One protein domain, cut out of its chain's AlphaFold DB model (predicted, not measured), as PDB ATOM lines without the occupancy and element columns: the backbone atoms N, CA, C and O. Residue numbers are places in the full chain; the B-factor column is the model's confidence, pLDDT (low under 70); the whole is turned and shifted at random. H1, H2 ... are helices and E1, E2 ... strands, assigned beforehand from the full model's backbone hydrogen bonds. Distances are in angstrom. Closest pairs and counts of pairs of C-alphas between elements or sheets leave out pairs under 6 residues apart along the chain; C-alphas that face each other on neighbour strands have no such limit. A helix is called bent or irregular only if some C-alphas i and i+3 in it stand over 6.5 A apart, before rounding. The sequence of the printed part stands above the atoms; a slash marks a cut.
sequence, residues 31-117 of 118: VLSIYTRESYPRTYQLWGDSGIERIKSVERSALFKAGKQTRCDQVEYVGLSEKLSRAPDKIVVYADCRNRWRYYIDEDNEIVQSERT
ATOM      1  N   VAL A  31      51.067  86.102  76.609       96.50
ATOM      2  CA  VAL A  31      52.340  86.687  76.154       96.50
ATOM      3  C   VAL A  31      53.009  87.587  77.203       96.50
ATOM      4  O   VAL A  31      54.120  88.063  76.968       96.50
ATOM      5  N   LEU A  32      52.340  87.851  78.335       97.19
ATOM      6  CA  LEU A  32      52.875  88.645  79.448       97.19
ATOM      7  C   LEU A  32      53.951  87.869  80.219       97.19
ATOM      8  O   LEU A  32      53.855  86.653  80.401       97.19
ATOM      9  N   SER A  33      54.954  88.577  80.745       95.25
ATOM     10  CA  SER A  33      56.032  87.930  81.491       95.25
ATOM     11  C   SER A  33      55.593  87.521  82.904       95.25
ATOM     12  O   SER A  33      54.984  88.288  83.656       95.25
ATOM     13  N   ILE A  34      55.968  86.304  83.312       96.00
ATOM     14  CA  ILE A  34      55.749  85.794  84.673       96.00
ATOM     15  C   ILE A  34      57.007  86.040  85.508       96.00
ATOM     16  O   ILE A  34      57.942  85.239  85.526       96.00
ATOM     17  N   TYR A  35      57.019  87.161  86.224       96.44
ATOM     18  CA  TYR A  35      58.119  87.525  87.113       96.44
ATOM     19  C   TYR A  35      58.064  86.736  88.425       96.44
ATOM     20  O   TYR A  35      57.151  86.928  89.229       96.44
ATOM     21  N   THR A  36      59.076  85.900  88.669       97.50
ATOM     22  CA  THR A  36      59.374  85.340  89.994       97.50
ATOM     23  C   THR A  36      60.799  85.704  90.401       97.50
ATOM     24  O   THR A  36      61.625  86.089  89.567       97.50
ATOM     25  N   ARG A  37      61.108  85.620  91.698       97.12
ATOM     26  CA  ARG A  37      62.455  85.943  92.197       97.12
ATOM     27  C   ARG A  37      63.498  84.943  91.708       97.12
ATOM     28  O   ARG A  37      64.658  85.304  91.555       97.12
ATOM     29  N   GLU A  38      63.076  83.711  91.456       97.38
ATOM     30  CA  GLU A  38      63.909  82.618  90.971       97.38
ATOM     31  C   GLU A  38      64.257  82.803  89.493       97.38
ATOM     32  O   GLU A  38      65.411  82.615  89.114       97.38
ATOM     33  N   SER A  39      63.286  83.200  88.662       96.62
ATOM     34  CA  SER A  39      63.502  83.408  87.225       96.62
ATOM     35  C   SER A  39      64.103  84.777  86.893       96.62
ATOM     36  O   SER A  39      64.856  84.885  85.926       96.62
ATOM     37  N   TYR A  40      63.844  85.809  87.708       97.19
ATOM     38  CA  TYR A  40      64.317  87.183  87.479       97.19
ATOM     39  C   TYR A  40      65.026  87.812  88.696       97.19
ATOM     40  O   TYR A  40      64.710  88.946  89.076       97.19
ATOM     41  N   PRO A  41      66.029  87.150  89.307       97.75
ATOM     42  CA  PRO A  41      66.671  87.649  90.525       97.75
ATOM     43  C   PRO A  41      67.300  89.033  90.328       97.75
ATOM     44  O   PRO A  41      67.181  89.905  91.189       97.75
ATOM     45  N   ARG A  42      67.911  89.274  89.159       97.25
ATOM     46  CA  ARG A  42      68.510  90.570  88.814       97.25
ATOM     47  C   ARG A  42      67.458  91.665  88.634       97.25
ATOM     48  O   ARG A  42      67.676  92.786  89.084       97.25
ATOM     49  N   THR A  43      66.320  91.357  88.015       97.50
ATOM     50  CA  THR A  43      65.238  92.337  87.848       97.50
ATOM     51  C   THR A  43      64.681  92.739  89.209       97.50
ATOM     52  O   THR A  43      64.591  93.928  89.493       97.50
ATOM     53  N   TYR A  44      64.421  91.777  90.100       98.19
ATOM     54  CA  TYR A  44      64.008  92.076  91.475       98.19
ATOM     55  C   TYR A  44      65.059  92.883  92.247       98.19
ATOM     56  O   TYR A  44      64.694  93.779  93.002       98.19
ATOM     57  N   GLN A  45      66.350  92.605  92.050       98.00
ATOM     58  CA  GLN A  45      67.427  93.366  92.687       98.00
ATOM     59  C   GLN A  45      67.456  94.834  92.234       98.00
ATOM     60  O   GLN A  45      67.688  95.717  93.053       98.00
ATOM     61  N   LEU A  46      67.244  95.094  90.941       98.00
ATOM     62  CA  LEU A  46      67.314  96.443  90.372       98.00
ATOM     63  C   LEU A  46      66.044  97.262  90.617       98.00
ATOM     64  O   LEU A  46      66.122  98.469  90.826       98.00
ATOM     65  N   TRP A  47      64.881  96.615  90.565       98.00
ATOM     66  CA  TRP A  47      63.585  97.293  90.540       98.00
ATOM     67  C   TRP A  47      62.816  97.194  91.857       98.00
ATOM     68  O   TRP A  47      61.941  98.021  92.117       98.00
ATOM     69  N   GLY A  48      63.132  96.205  92.695       98.19
ATOM     70  CA  GLY A  48      62.337  95.878  93.875       98.19
ATOM     71  C   GLY A  48      60.919  95.417  93.525       98.19
ATOM     72  O   GLY A  48      60.507  95.402  92.366       98.19
ATOM     73  N   ASP A  49      60.145  95.042  94.542       98.00
ATOM     74  CA  ASP A  49      58.777  94.547  94.350       98.00
ATOM     75  C   ASP A  49      57.857  95.583  93.690       98.00
ATOM     76  O   ASP A  49      57.123  95.260  92.759       98.00
ATOM     77  N   SER A  50      57.941  96.850  94.110       97.88
ATOM     78  CA  SER A  50      57.128  97.923  93.526       97.88
ATOM     79  C   SER A  50      57.481  98.199  92.064       97.88
ATOM     80  O   SER A  50      56.592  98.482  91.261       97.88
ATOM     81  N   GLY A  51      58.759  98.093  91.691       98.19
ATOM     82  CA  GLY A  51      59.183  98.228  90.305       98.19
ATOM     83  C   GLY A  51      58.713  97.061  89.439       98.19
ATOM     84  O   GLY A  51      58.285  97.295  88.316       98.19
ATOM     85  N   ILE A  52      58.697  95.829  89.962       98.50
ATOM     86  CA  ILE A  52      58.141  94.671  89.244       98.50
ATOM     87  C   ILE A  52      56.648  94.857  88.957       98.50
ATOM     88  O   ILE A  52      56.210  94.607  87.836       98.50
ATOM     89  N   GLU A  53      55.864  95.343  89.921       98.44
ATOM     90  CA  GLU A  53      54.440  95.615  89.684       98.44
ATOM     91  C   GLU A  53      54.224  96.744  88.662       98.44
ATOM     92  O   GLU A  53      53.352  96.630  87.797       98.44
ATOM     93  N   ARG A  54      55.071  97.785  88.671       98.38
ATOM     94  CA  ARG A  54      55.070  98.806  87.608       98.38
ATOM     95  C   ARG A  54      55.384  98.192  86.243       98.38
ATOM     96  O   ARG A  54      54.644  98.439  85.299       98.38
ATOM     97  N   ILE A  55      56.412  97.348  86.138       98.62
ATOM     98  CA  ILE A  55      56.778  96.671  84.881       98.62
ATOM     99  C   ILE A  55      55.603  95.847  84.346       98.62
ATOM    100  O   ILE A  55      55.239  96.005  83.185       98.62
ATOM    101  N   LYS A  56      54.952  95.037  85.192       98.44
ATOM    102  CA  LYS A  56      53.767  94.251  84.804       98.44
ATOM    103  C   LYS A  56      52.627  95.129  84.283       98.44
ATOM    104  O   LYS A  56      51.939  94.745  83.338       98.44
ATOM    105  N   SER A  57      52.414  96.297  84.890       98.25
ATOM    106  CA  SER A  57      51.410  97.257  84.422       98.25
ATOM    107  C   SER A  57      51.748  97.789  83.027       98.25
ATOM    108  O   SER A  57      50.876  97.819  82.159       98.25
ATOM    109  N   VAL A  58      53.010  98.164  82.798       98.56
ATOM    110  CA  VAL A  58      53.473  98.670  81.495       98.56
ATOM    111  C   VAL A  58      53.459  97.569  80.433       98.56
ATOM    112  O   VAL A  58      53.169  97.835  79.275       98.56
ATOM    113  N   GLU A  59      53.705  96.309  80.796       98.56
ATOM    114  CA  GLU A  59      53.587  95.188  79.857       98.56
ATOM    115  C   GLU A  59      52.162  95.008  79.334       98.56
ATOM    116  O   GLU A  59      51.968  94.823  78.130       98.56
ATOM    117  N   ARG A  60      51.152  95.131  80.205       97.94
ATOM    118  CA  ARG A  60      49.743  95.073  79.786       97.94
ATOM    119  C   ARG A  60      49.366  96.242  78.882       97.94
ATOM    120  O   ARG A  60      48.696  96.031  77.871       97.94
ATOM    121  N   SER A  61      49.793  97.465  79.212       97.62
ATOM    122  CA  SER A  61      49.511  98.629  78.362       97.62
ATOM    123  C   SER A  61      50.222  98.518  77.014       97.62
ATOM    124  O   SER A  61      49.599  98.746  75.978       97.62
ATOM    125  N   ALA A  62      51.480  98.071  77.005       98.25
ATOM    126  CA  ALA A  62      52.267  97.855  75.799       98.25
ATOM    127  C   ALA A  62      51.656  96.783  74.885       98.25
ATOM    128  O   ALA A  62      51.569  97.002  73.675       98.25
ATOM    129  N   LEU A  63      51.181  95.665  75.449       98.31
ATOM    130  CA  LEU A  63      50.456  94.622  74.717       98.31
ATOM    131  C   LEU A  63      49.272  95.220  73.948       98.31
ATOM    132  O   LEU A  63      49.155  95.050  72.733       98.31
ATOM    133  N   PHE A  64      48.428  95.983  74.643       97.69
ATOM    134  CA  PHE A  64      47.271  96.625  74.027       97.69
ATOM    135  C   PHE A  64      47.679  97.678  72.983       97.69
ATOM    136  O   PHE A  64      47.190  97.670  71.850       97.69
ATOM    137  N   LYS A  65      48.626  98.561  73.323       97.62
ATOM    138  CA  LYS A  65      49.096  99.653  72.459       97.62
ATOM    139  C   LYS A  65      49.724  99.148  71.164       97.62
ATOM    140  O   LYS A  65      49.469  99.723  70.104       97.62
ATOM    141  N   ALA A  66      50.510  98.076  71.230       97.38
ATOM    142  CA  ALA A  66      51.087  97.428  70.059       97.38
ATOM    143  C   ALA A  66      50.016  96.713  69.224       97.38
ATOM    144  O   ALA A  66      50.001  96.870  68.003       97.38
ATOM    145  N   GLY A  67      49.070  96.017  69.866       96.88
ATOM    146  CA  GLY A  67      47.936  95.370  69.197       96.88
ATOM    147  C   GLY A  67      47.049  96.344  68.409       96.88
ATOM    148  O   GLY A  67      46.494  95.985  67.369       96.88
ATOM    149  N   LYS A  68      46.985  97.612  68.830       96.94
ATOM    150  CA  LYS A  68      46.322  98.680  68.068       96.94
ATOM    151  C   LYS A  68      47.045  99.060  66.786       96.94
ATOM    152  O   LYS A  68      46.403  99.553  65.865       96.94
ATOM    153  N   GLN A  69      48.353  98.858  66.679       96.38
ATOM    154  CA  GLN A  69      49.095  99.338  65.518       96.38
ATOM    155  C   GLN A  69      48.741  98.517  64.282       96.38
ATOM    156  O   GLN A  69      48.938  97.305  64.251       96.38
ATOM    157  N   THR A  70      48.297  99.179  63.212       94.50
ATOM    158  CA  THR A  70      47.949  98.525  61.933       94.50
ATOM    159  C   THR A  70      49.079  97.689  61.336       94.50
ATOM    160  O   THR A  70      48.818  96.728  60.611       94.50
ATOM    161  N   ARG A  71      50.338  98.021  61.649       95.25
ATOM    162  CA  ARG A  71      51.502  97.247  61.199       95.25
ATOM    163  C   ARG A  71      51.812  96.057  62.105       95.25
ATOM    164  O   ARG A  71      52.628  95.250  61.701       95.25
ATOM    165  N   CYS A  72      51.205  95.929  63.282       95.81
ATOM    166  CA  CYS A  72      51.290  94.737  64.129       95.81
ATOM    167  C   CYS A  72      50.144  93.789  63.773       95.81
ATOM    168  O   CYS A  72      48.986  94.184  63.882       95.81
ATOM    169  N   ASP A  73      50.429  92.574  63.316       94.62
ATOM    170  CA  ASP A  73      49.380  91.593  63.012       94.62
ATOM    171  C   ASP A  73      48.894  90.858  64.268       94.62
ATOM    172  O   ASP A  73      47.692  90.727  64.467       94.62
ATOM    173  N   GLN A  74      49.815  90.418  65.121       96.12
ATOM    174  CA  GLN A  74      49.529  89.805  66.415       96.12
ATOM    175  C   GLN A  74      50.739  89.991  67.321       96.12
ATOM    176  O   GLN A  74      51.849  89.687  66.893       96.12
ATOM    177  N   VAL A  75      50.539  90.471  68.549       97.81
ATOM    178  CA  VAL A  75      51.605  90.502  69.561       97.81
ATOM    179  C   VAL A  75      51.841  89.076  70.057       97.81
ATOM    180  O   VAL A  75      50.888  88.398  70.430       97.81
ATOM    181  N   GLU A  76      53.092  88.623  70.048       96.81
ATOM    182  CA  GLU A  76      53.489  87.274  70.484       96.81
ATOM    183  C   GLU A  76      54.413  87.290  71.706       96.81
ATOM    184  O   GLU A  76      54.603  86.261  72.349       96.81
ATOM    185  N   TYR A  77      54.994  88.445  72.039       96.88
ATOM    186  CA  TYR A  77      55.873  88.575  73.193       96.88
ATOM    187  C   TYR A  77      55.912  90.019  73.698       96.88
ATOM    188  O   TYR A  77      56.019  90.952  72.899       96.88
ATOM    189  N   VAL A  78      55.891  90.205  75.020       98.00
ATOM    190  CA  VAL A  78      56.227  91.485  75.659       98.00
ATOM    191  C   VAL A  78      57.303  91.303  76.721       98.00
ATOM    192  O   VAL A  78      57.370  90.271  77.388       98.00
ATOM    193  N   GLY A  79      58.150  92.314  76.898       97.81
ATOM    194  CA  GLY A  79      59.164  92.272  77.945       97.81
ATOM    195  C   GLY A  79      59.833  93.608  78.227       97.81
ATOM    196  O   GLY A  79      59.838  94.525  77.403       97.81
ATOM    197  N   LEU A  80      60.443  93.713  79.406       98.50
ATOM    198  CA  LEU A  80      61.234  94.876  79.797       98.50
ATOM    199  C   LEU A  80      62.431  95.084  78.853       98.50
ATOM    200  O   LEU A  80      63.287  94.216  78.696       98.50
ATOM    201  N   SER A  81      62.558  96.279  78.278       97.94
ATOM    202  CA  SER A  81      63.747  96.661  77.521       97.94
ATOM    203  C   SER A  81      64.895  97.002  78.467       97.94
ATOM    204  O   SER A  81      64.944  98.105  79.007       97.94
ATOM    205  N   GLU A  82      65.871  96.106  78.614       95.31
ATOM    206  CA  GLU A  82      67.088  96.395  79.394       95.31
ATOM    207  C   GLU A  82      67.902  97.568  78.821       95.31
ATOM    208  O   GLU A  82      68.618  98.247  79.550       95.31
ATOM    209  N   LYS A  83      67.794  97.816  77.508       96.81
ATOM    210  CA  LYS A  83      68.543  98.871  76.814       96.81
ATOM    211  C   LYS A  83      67.924 100.258  76.994       96.81
ATOM    212  O   LYS A  83      68.659 101.240  77.052       96.81
ATOM    213  N   LEU A  84      66.593 100.351  76.986       98.25
ATOM    214  CA  LEU A  84      65.879 101.635  77.004       98.25
ATOM    215  C   LEU A  84      65.318 101.998  78.384       98.25
ATOM    216  O   LEU A  84      64.996 103.167  78.616       98.25
ATOM    217  N   SER A  85      65.225 101.021  79.287       98.38
ATOM    218  CA  SER A  85      64.837 101.243  80.677       98.38
ATOM    219  C   SER A  85      66.030 101.668  81.529       98.38
ATOM    220  O   SER A  85      67.184 101.361  81.234       98.38
ATOM    221  N   ARG A  86      65.743 102.347  82.636       98.19
ATOM    222  CA  ARG A  86      66.721 102.715  83.657       98.19
ATOM    223  C   ARG A  86      66.085 102.521  85.021       98.19
ATOM    224  O   ARG A  86      65.201 103.288  85.388       98.19
ATOM    225  N   ALA A  87      66.526 101.504  85.748       96.88
ATOM    226  CA  ALA A  87      66.016 101.233  87.083       96.88
ATOM    227  C   ALA A  87      66.444 102.329  88.081       96.88
ATOM    228  O   ALA A  87      67.590 102.781  87.998       96.88
ATOM    229  N   PRO A  88      65.577 102.730  89.028       95.25
ATOM    230  CA  PRO A  88      64.148 102.396  89.144       95.25
ATOM    231  C   PRO A  88      63.223 103.398  88.413       95.25
ATOM    232  O   PRO A  88      62.000 103.347  88.559       95.25
ATOM    233  N   ASP A  89      63.802 104.338  87.667       96.12
ATOM    234  CA  ASP A  89      63.146 105.585  87.270       96.12
ATOM    235  C   ASP A  89      62.305 105.490  85.996       96.12
ATOM    236  O   ASP A  89      61.298 106.179  85.896       96.12
ATOM    237  N   LYS A  90      62.739 104.703  85.006       98.12
ATOM    238  CA  LYS A  90      62.163 104.718  83.653       98.12
ATOM    239  C   LYS A  90      61.952 103.312  83.128       98.12
ATOM    240  O   LYS A  90      62.938 102.636  82.823       98.12
ATOM    241  N   ILE A  91      60.704 102.912  82.930       98.75
ATOM    242  CA  ILE A  91      60.354 101.637  82.299       98.75
ATOM    243  C   ILE A  91      60.059 101.854  80.815       98.75
ATOM    244  O   ILE A  91      59.309 102.746  80.432       98.75
ATOM    245  N   VAL A  92      60.657 101.015  79.974       98.81
ATOM    246  CA  VAL A  92      60.288 100.869  78.566       98.81
ATOM    247  C   VAL A  92      60.115  99.384  78.291       98.81
ATOM    248  O   VAL A  92      61.048  98.605  78.483       98.81
ATOM    249  N   VAL A  93      58.943  98.989  77.822       98.75
ATOM    250  CA  VAL A  93      58.628  97.620  77.407       98.75
ATOM    251  C   VAL A  93      58.722  97.532  75.895       98.75
ATOM    252  O   VAL A  93      58.319  98.454  75.193       98.75
ATOM    253  N   TYR A  94      59.253  96.429  75.375       98.50
ATOM    254  CA  TYR A  94      59.076  96.092  73.970       98.50
ATOM    255  C   TYR A  94      57.924  95.104  73.791       98.50
ATOM    256  O   TYR A  94      57.760  94.190  74.596       98.50
ATOM    257  N   ALA A  95      57.154  95.286  72.724       98.38
ATOM    258  CA  ALA A  95      56.128  94.367  72.258       98.38
ATOM    259  C   ALA A  95      56.480  93.904  70.842       98.38
ATOM    260  O   ALA A  95      56.605  94.726  69.926       98.38
ATOM    261  N   ASP A  96      56.653  92.595  70.686       97.94
ATOM    262  CA  ASP A  96      56.997  91.943  69.429       97.94
ATOM    263  C   ASP A  96      55.766  91.365  68.762       97.94
ATOM    264  O   ASP A  96      55.012  90.587  69.347       97.94
ATOM    265  N   CYS A  97      55.601  91.734  67.502       97.38
ATOM    266  CA  CYS A  97      54.559  91.239  66.633       97.38
ATOM    267  C   CYS A  97      55.087  90.095  65.768       97.38
ATOM    268  O   CYS A  97      56.224  90.151  65.282       97.38
ATOM    269  N   ARG A  98      54.230  89.116  65.479       97.06
ATOM    270  CA  ARG A  98      54.535  87.960  64.623       97.06
ATOM    271  C   ARG A  98      55.141  88.358  63.280       97.06
ATOM    272  O   ARG A  98      56.084  87.742  62.786       97.06
ATOM    273  N   ASN A  99      54.645  89.433  62.672       96.69
ATOM    274  CA  ASN A  99      55.151  89.954  61.402       96.69
ATOM    275  C   ASN A  99      56.460  90.768  61.505       96.69
ATOM    276  O   ASN A  99      56.817  91.486  60.556       96.69
ATOM    277  N   ARG A 100      57.196  90.603  62.611       96.94
ATOM    278  CA  ARG A 100      58.505  91.202  62.904       96.94
ATOM    279  C   ARG A 100      58.477  92.705  63.141       96.94
ATOM    280  O   ARG A 100      59.490  93.370  62.960       96.94
ATOM    281  N   TRP A 101      57.339  93.275  63.513       97.94
ATOM    282  CA  TRP A 101      57.326  94.627  64.069       97.94
ATOM    283  C   TRP A 101      57.608  94.579  65.563       97.94
ATOM    284  O   TRP A 101      57.021  93.771  66.268       97.94
ATOM    285  N   ARG A 102      58.481  95.462  66.037       98.38
ATOM    286  CA  ARG A 102      58.724  95.707  67.455       98.38
ATOM    287  C   ARG A 102      58.349  97.139  67.784       98.38
ATOM    288  O   ARG A 102      58.762  98.066  67.083       98.38
ATOM    289  N   TYR A 103      57.618  97.315  68.874       98.44
ATOM    290  CA  TYR A 103      57.291  98.620  69.439       98.44
ATOM    291  C   TYR A 103      57.879  98.730  70.830       98.44
ATOM    292  O   TYR A 103      57.754  97.800  71.614       98.44
ATOM    293  N   TYR A 104      58.499  99.861  71.132       98.56
ATOM    294  CA  TYR A 104      58.974 100.209  72.461       98.56
ATOM    295  C   TYR A 104      58.011 101.231  73.051       98.56
ATOM    296  O   TYR A 104      57.841 102.302  72.467       98.56
ATOM    297  N   ILE A 105      57.378 100.883  74.168       98.75
ATOM    298  CA  ILE A 105      56.334 101.665  74.829       98.75
ATOM    299  C   ILE A 105      56.773 101.994  76.257       98.75
ATOM    300  O   ILE A 105      57.307 101.127  76.951       98.75
ATOM    301  N   ASP A 106      56.601 103.245  76.674       98.50
ATOM    302  CA  ASP A 106      56.948 103.714  78.019       98.50
ATOM    303  C   ASP A 106      55.747 103.739  78.986       98.50
ATOM    304  O   ASP A 106      54.653 103.259  78.679       98.50
ATOM    305  N   GLU A 107      55.975 104.258  80.194       97.56
ATOM    306  CA  GLU A 107      54.979 104.330  81.274       97.56
ATOM    307  C   GLU A 107      53.787 105.237  80.955       97.56
ATOM    308  O   GLU A 107      52.700 105.011  81.485       97.56
ATOM    309  N   ASP A 108      53.968 106.201  80.053       97.88
ATOM    310  CA  ASP A 108      52.912 107.106  79.598       97.88
ATOM    311  C   ASP A 108      52.104 106.498  78.436       97.88
ATOM    312  O   ASP A 108      51.218 107.143  77.876       97.88
ATOM    313  N   ASN A 109      52.361 105.223  78.106       97.19
ATOM    314  CA  ASN A 109      51.748 104.478  77.008       97.19
ATOM    315  C   ASN A 109      52.085 105.050  75.615       97.19
ATOM    316  O   ASN A 109      51.334 104.856  74.649       97.19
ATOM    317  N   GLU A 110      53.233 105.721  75.492       97.56
ATOM    318  CA  GLU A 110      53.711 106.313  74.246       97.56
ATOM    319  C   GLU A 110      54.703 105.396  73.528       97.56
ATOM    320  O   GLU A 110      55.559 104.756  74.137       97.56
ATOM    321  N   ILE A 111      54.609 105.331  72.193       97.94
ATOM    322  CA  ILE A 111      55.570 104.582  71.371       97.94
ATOM    323  C   ILE A 111      56.820 105.445  71.194       97.94
ATOM    324  O   ILE A 111      56.860 106.336  70.346       97.94
ATOM    325  N   VAL A 112      57.865 105.146  71.962       98.00
ATOM    326  CA  VAL A 112      59.137 105.887  71.927       98.00
ATOM    327  C   VAL A 112      60.053 105.445  70.786       98.00
ATOM    328  O   VAL A 112      60.916 106.202  70.344       98.00
ATOM    329  N   GLN A 113      59.879 104.218  70.296       97.69
ATOM    330  CA  GLN A 113      60.599 103.684  69.144       97.69
ATOM    331  C   GLN A 113      59.782 102.555  68.511       97.69
ATOM    332  O   GLN A 113      59.089 101.808  69.198       97.69
ATOM    333  N   SER A 114      59.887 102.388  67.195       97.25
ATOM    334  CA  SER A 114      59.411 101.183  66.514       97.25
ATOM    335  C   SER A 114      60.386 100.771  65.425       97.25
ATOM    336  O   SER A 114      61.052 101.614  64.821       97.25
ATOM    337  N   GLU A 115      60.490  99.473  65.182       96.62
ATOM    338  CA  GLU A 115      61.375  98.933  64.159       96.62
ATOM    339  C   GLU A 115      60.844  97.623  63.597       96.62
ATOM    340  O   GLU A 115      60.041  96.930  64.221       96.62
ATOM    341  N   ARG A 116      61.312  97.277  62.398       96.25
ATOM    342  CA  ARG A 116      61.131  95.934  61.864       96.25
ATOM    343  C   ARG A 116      62.355  95.107  62.236       96.25
ATOM    344  O   ARG A 116      63.459  95.433  61.795       96.25
ATOM    345  N   THR A 117      62.169  94.069  63.037       91.94
ATOM    346  CA  THR A 117      63.241  93.153  63.423       91.94
ATOM    347  C   THR A 117      63.694  92.347  62.201       91.94
ATOM    348  O   THR A 117      62.917  92.081  61.274       91.94
TER     349      THR A 117
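Overview. This is residues 31 to 117 of the 118 residues of an uncharacterized protein of Pseudomonas sp. 13159349 (UniProt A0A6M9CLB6). One long helix, H1, kinked near its beginning, packs over one face of a twisted four-stranded sheet, making two layers, a helix on one face of a sheet. The sheet is a meander, each strand the antiparallel neighbour of the one before, in the order E1, E2, E3, E4. The printed part has 87 residues and runs H1, E1, E2, E3, E4; its class is mixed, helices and strands. It is compact, with a radius of gyration of the C-alphas of 12.4 A, yet elongated in outline, 36 by 23 by 19 A.

Arrangement. H1, residues 41 to 67, has a kink of 104 degrees near residue 49 and is irregular: C-alphas 46 and 49 are 9.6 A apart. In its backbone 21 of 23 O i to N i+4 pairs are within hydrogen-bond range. The sheet comprises E1, residues 75 to 80, E2, residues 92 to 97, E3, residues 101 to 106, and E4, residues 111 to 116. H1 is on this sheet; its closest C-alphas to E3 are those of Ala 62 and Ile 105, 5.7 A apart, and to E2 those of Glu 59 and Val 93, 6.1 A. E1 and E2 form a hairpin, antiparallel at 161 degrees, with N 94 and O 79 at 2.8 A. The hairpin E2 and E3 has N 95 and O 103 at 2.8 A. The hairpin E3 and E4 has N 104 and O 113 at 2.8 A. The edge strands E1 and E4 are apart.

Along the chain. H1 begins at C-alpha 41, (66.671, 87.649, 90.525), and spans 29.4 A. E1 spans 14.7 A, E2 16.4 A, E3 16.7 A and E4 14.0 A, ending at C-alpha 116, (61.131, 95.934, 61.864).

Size, cuts and confidence. The C-alphas farthest apart, those of Gln 45 and Thr 70, are 36.8 A apart. The sheet is twisted, its C-alphas up to 4.3 A off its best plane. The link from E1 to E2, 11 residues, is long. The printed part has no cut, and no printed residue is under 70 in pLDDT.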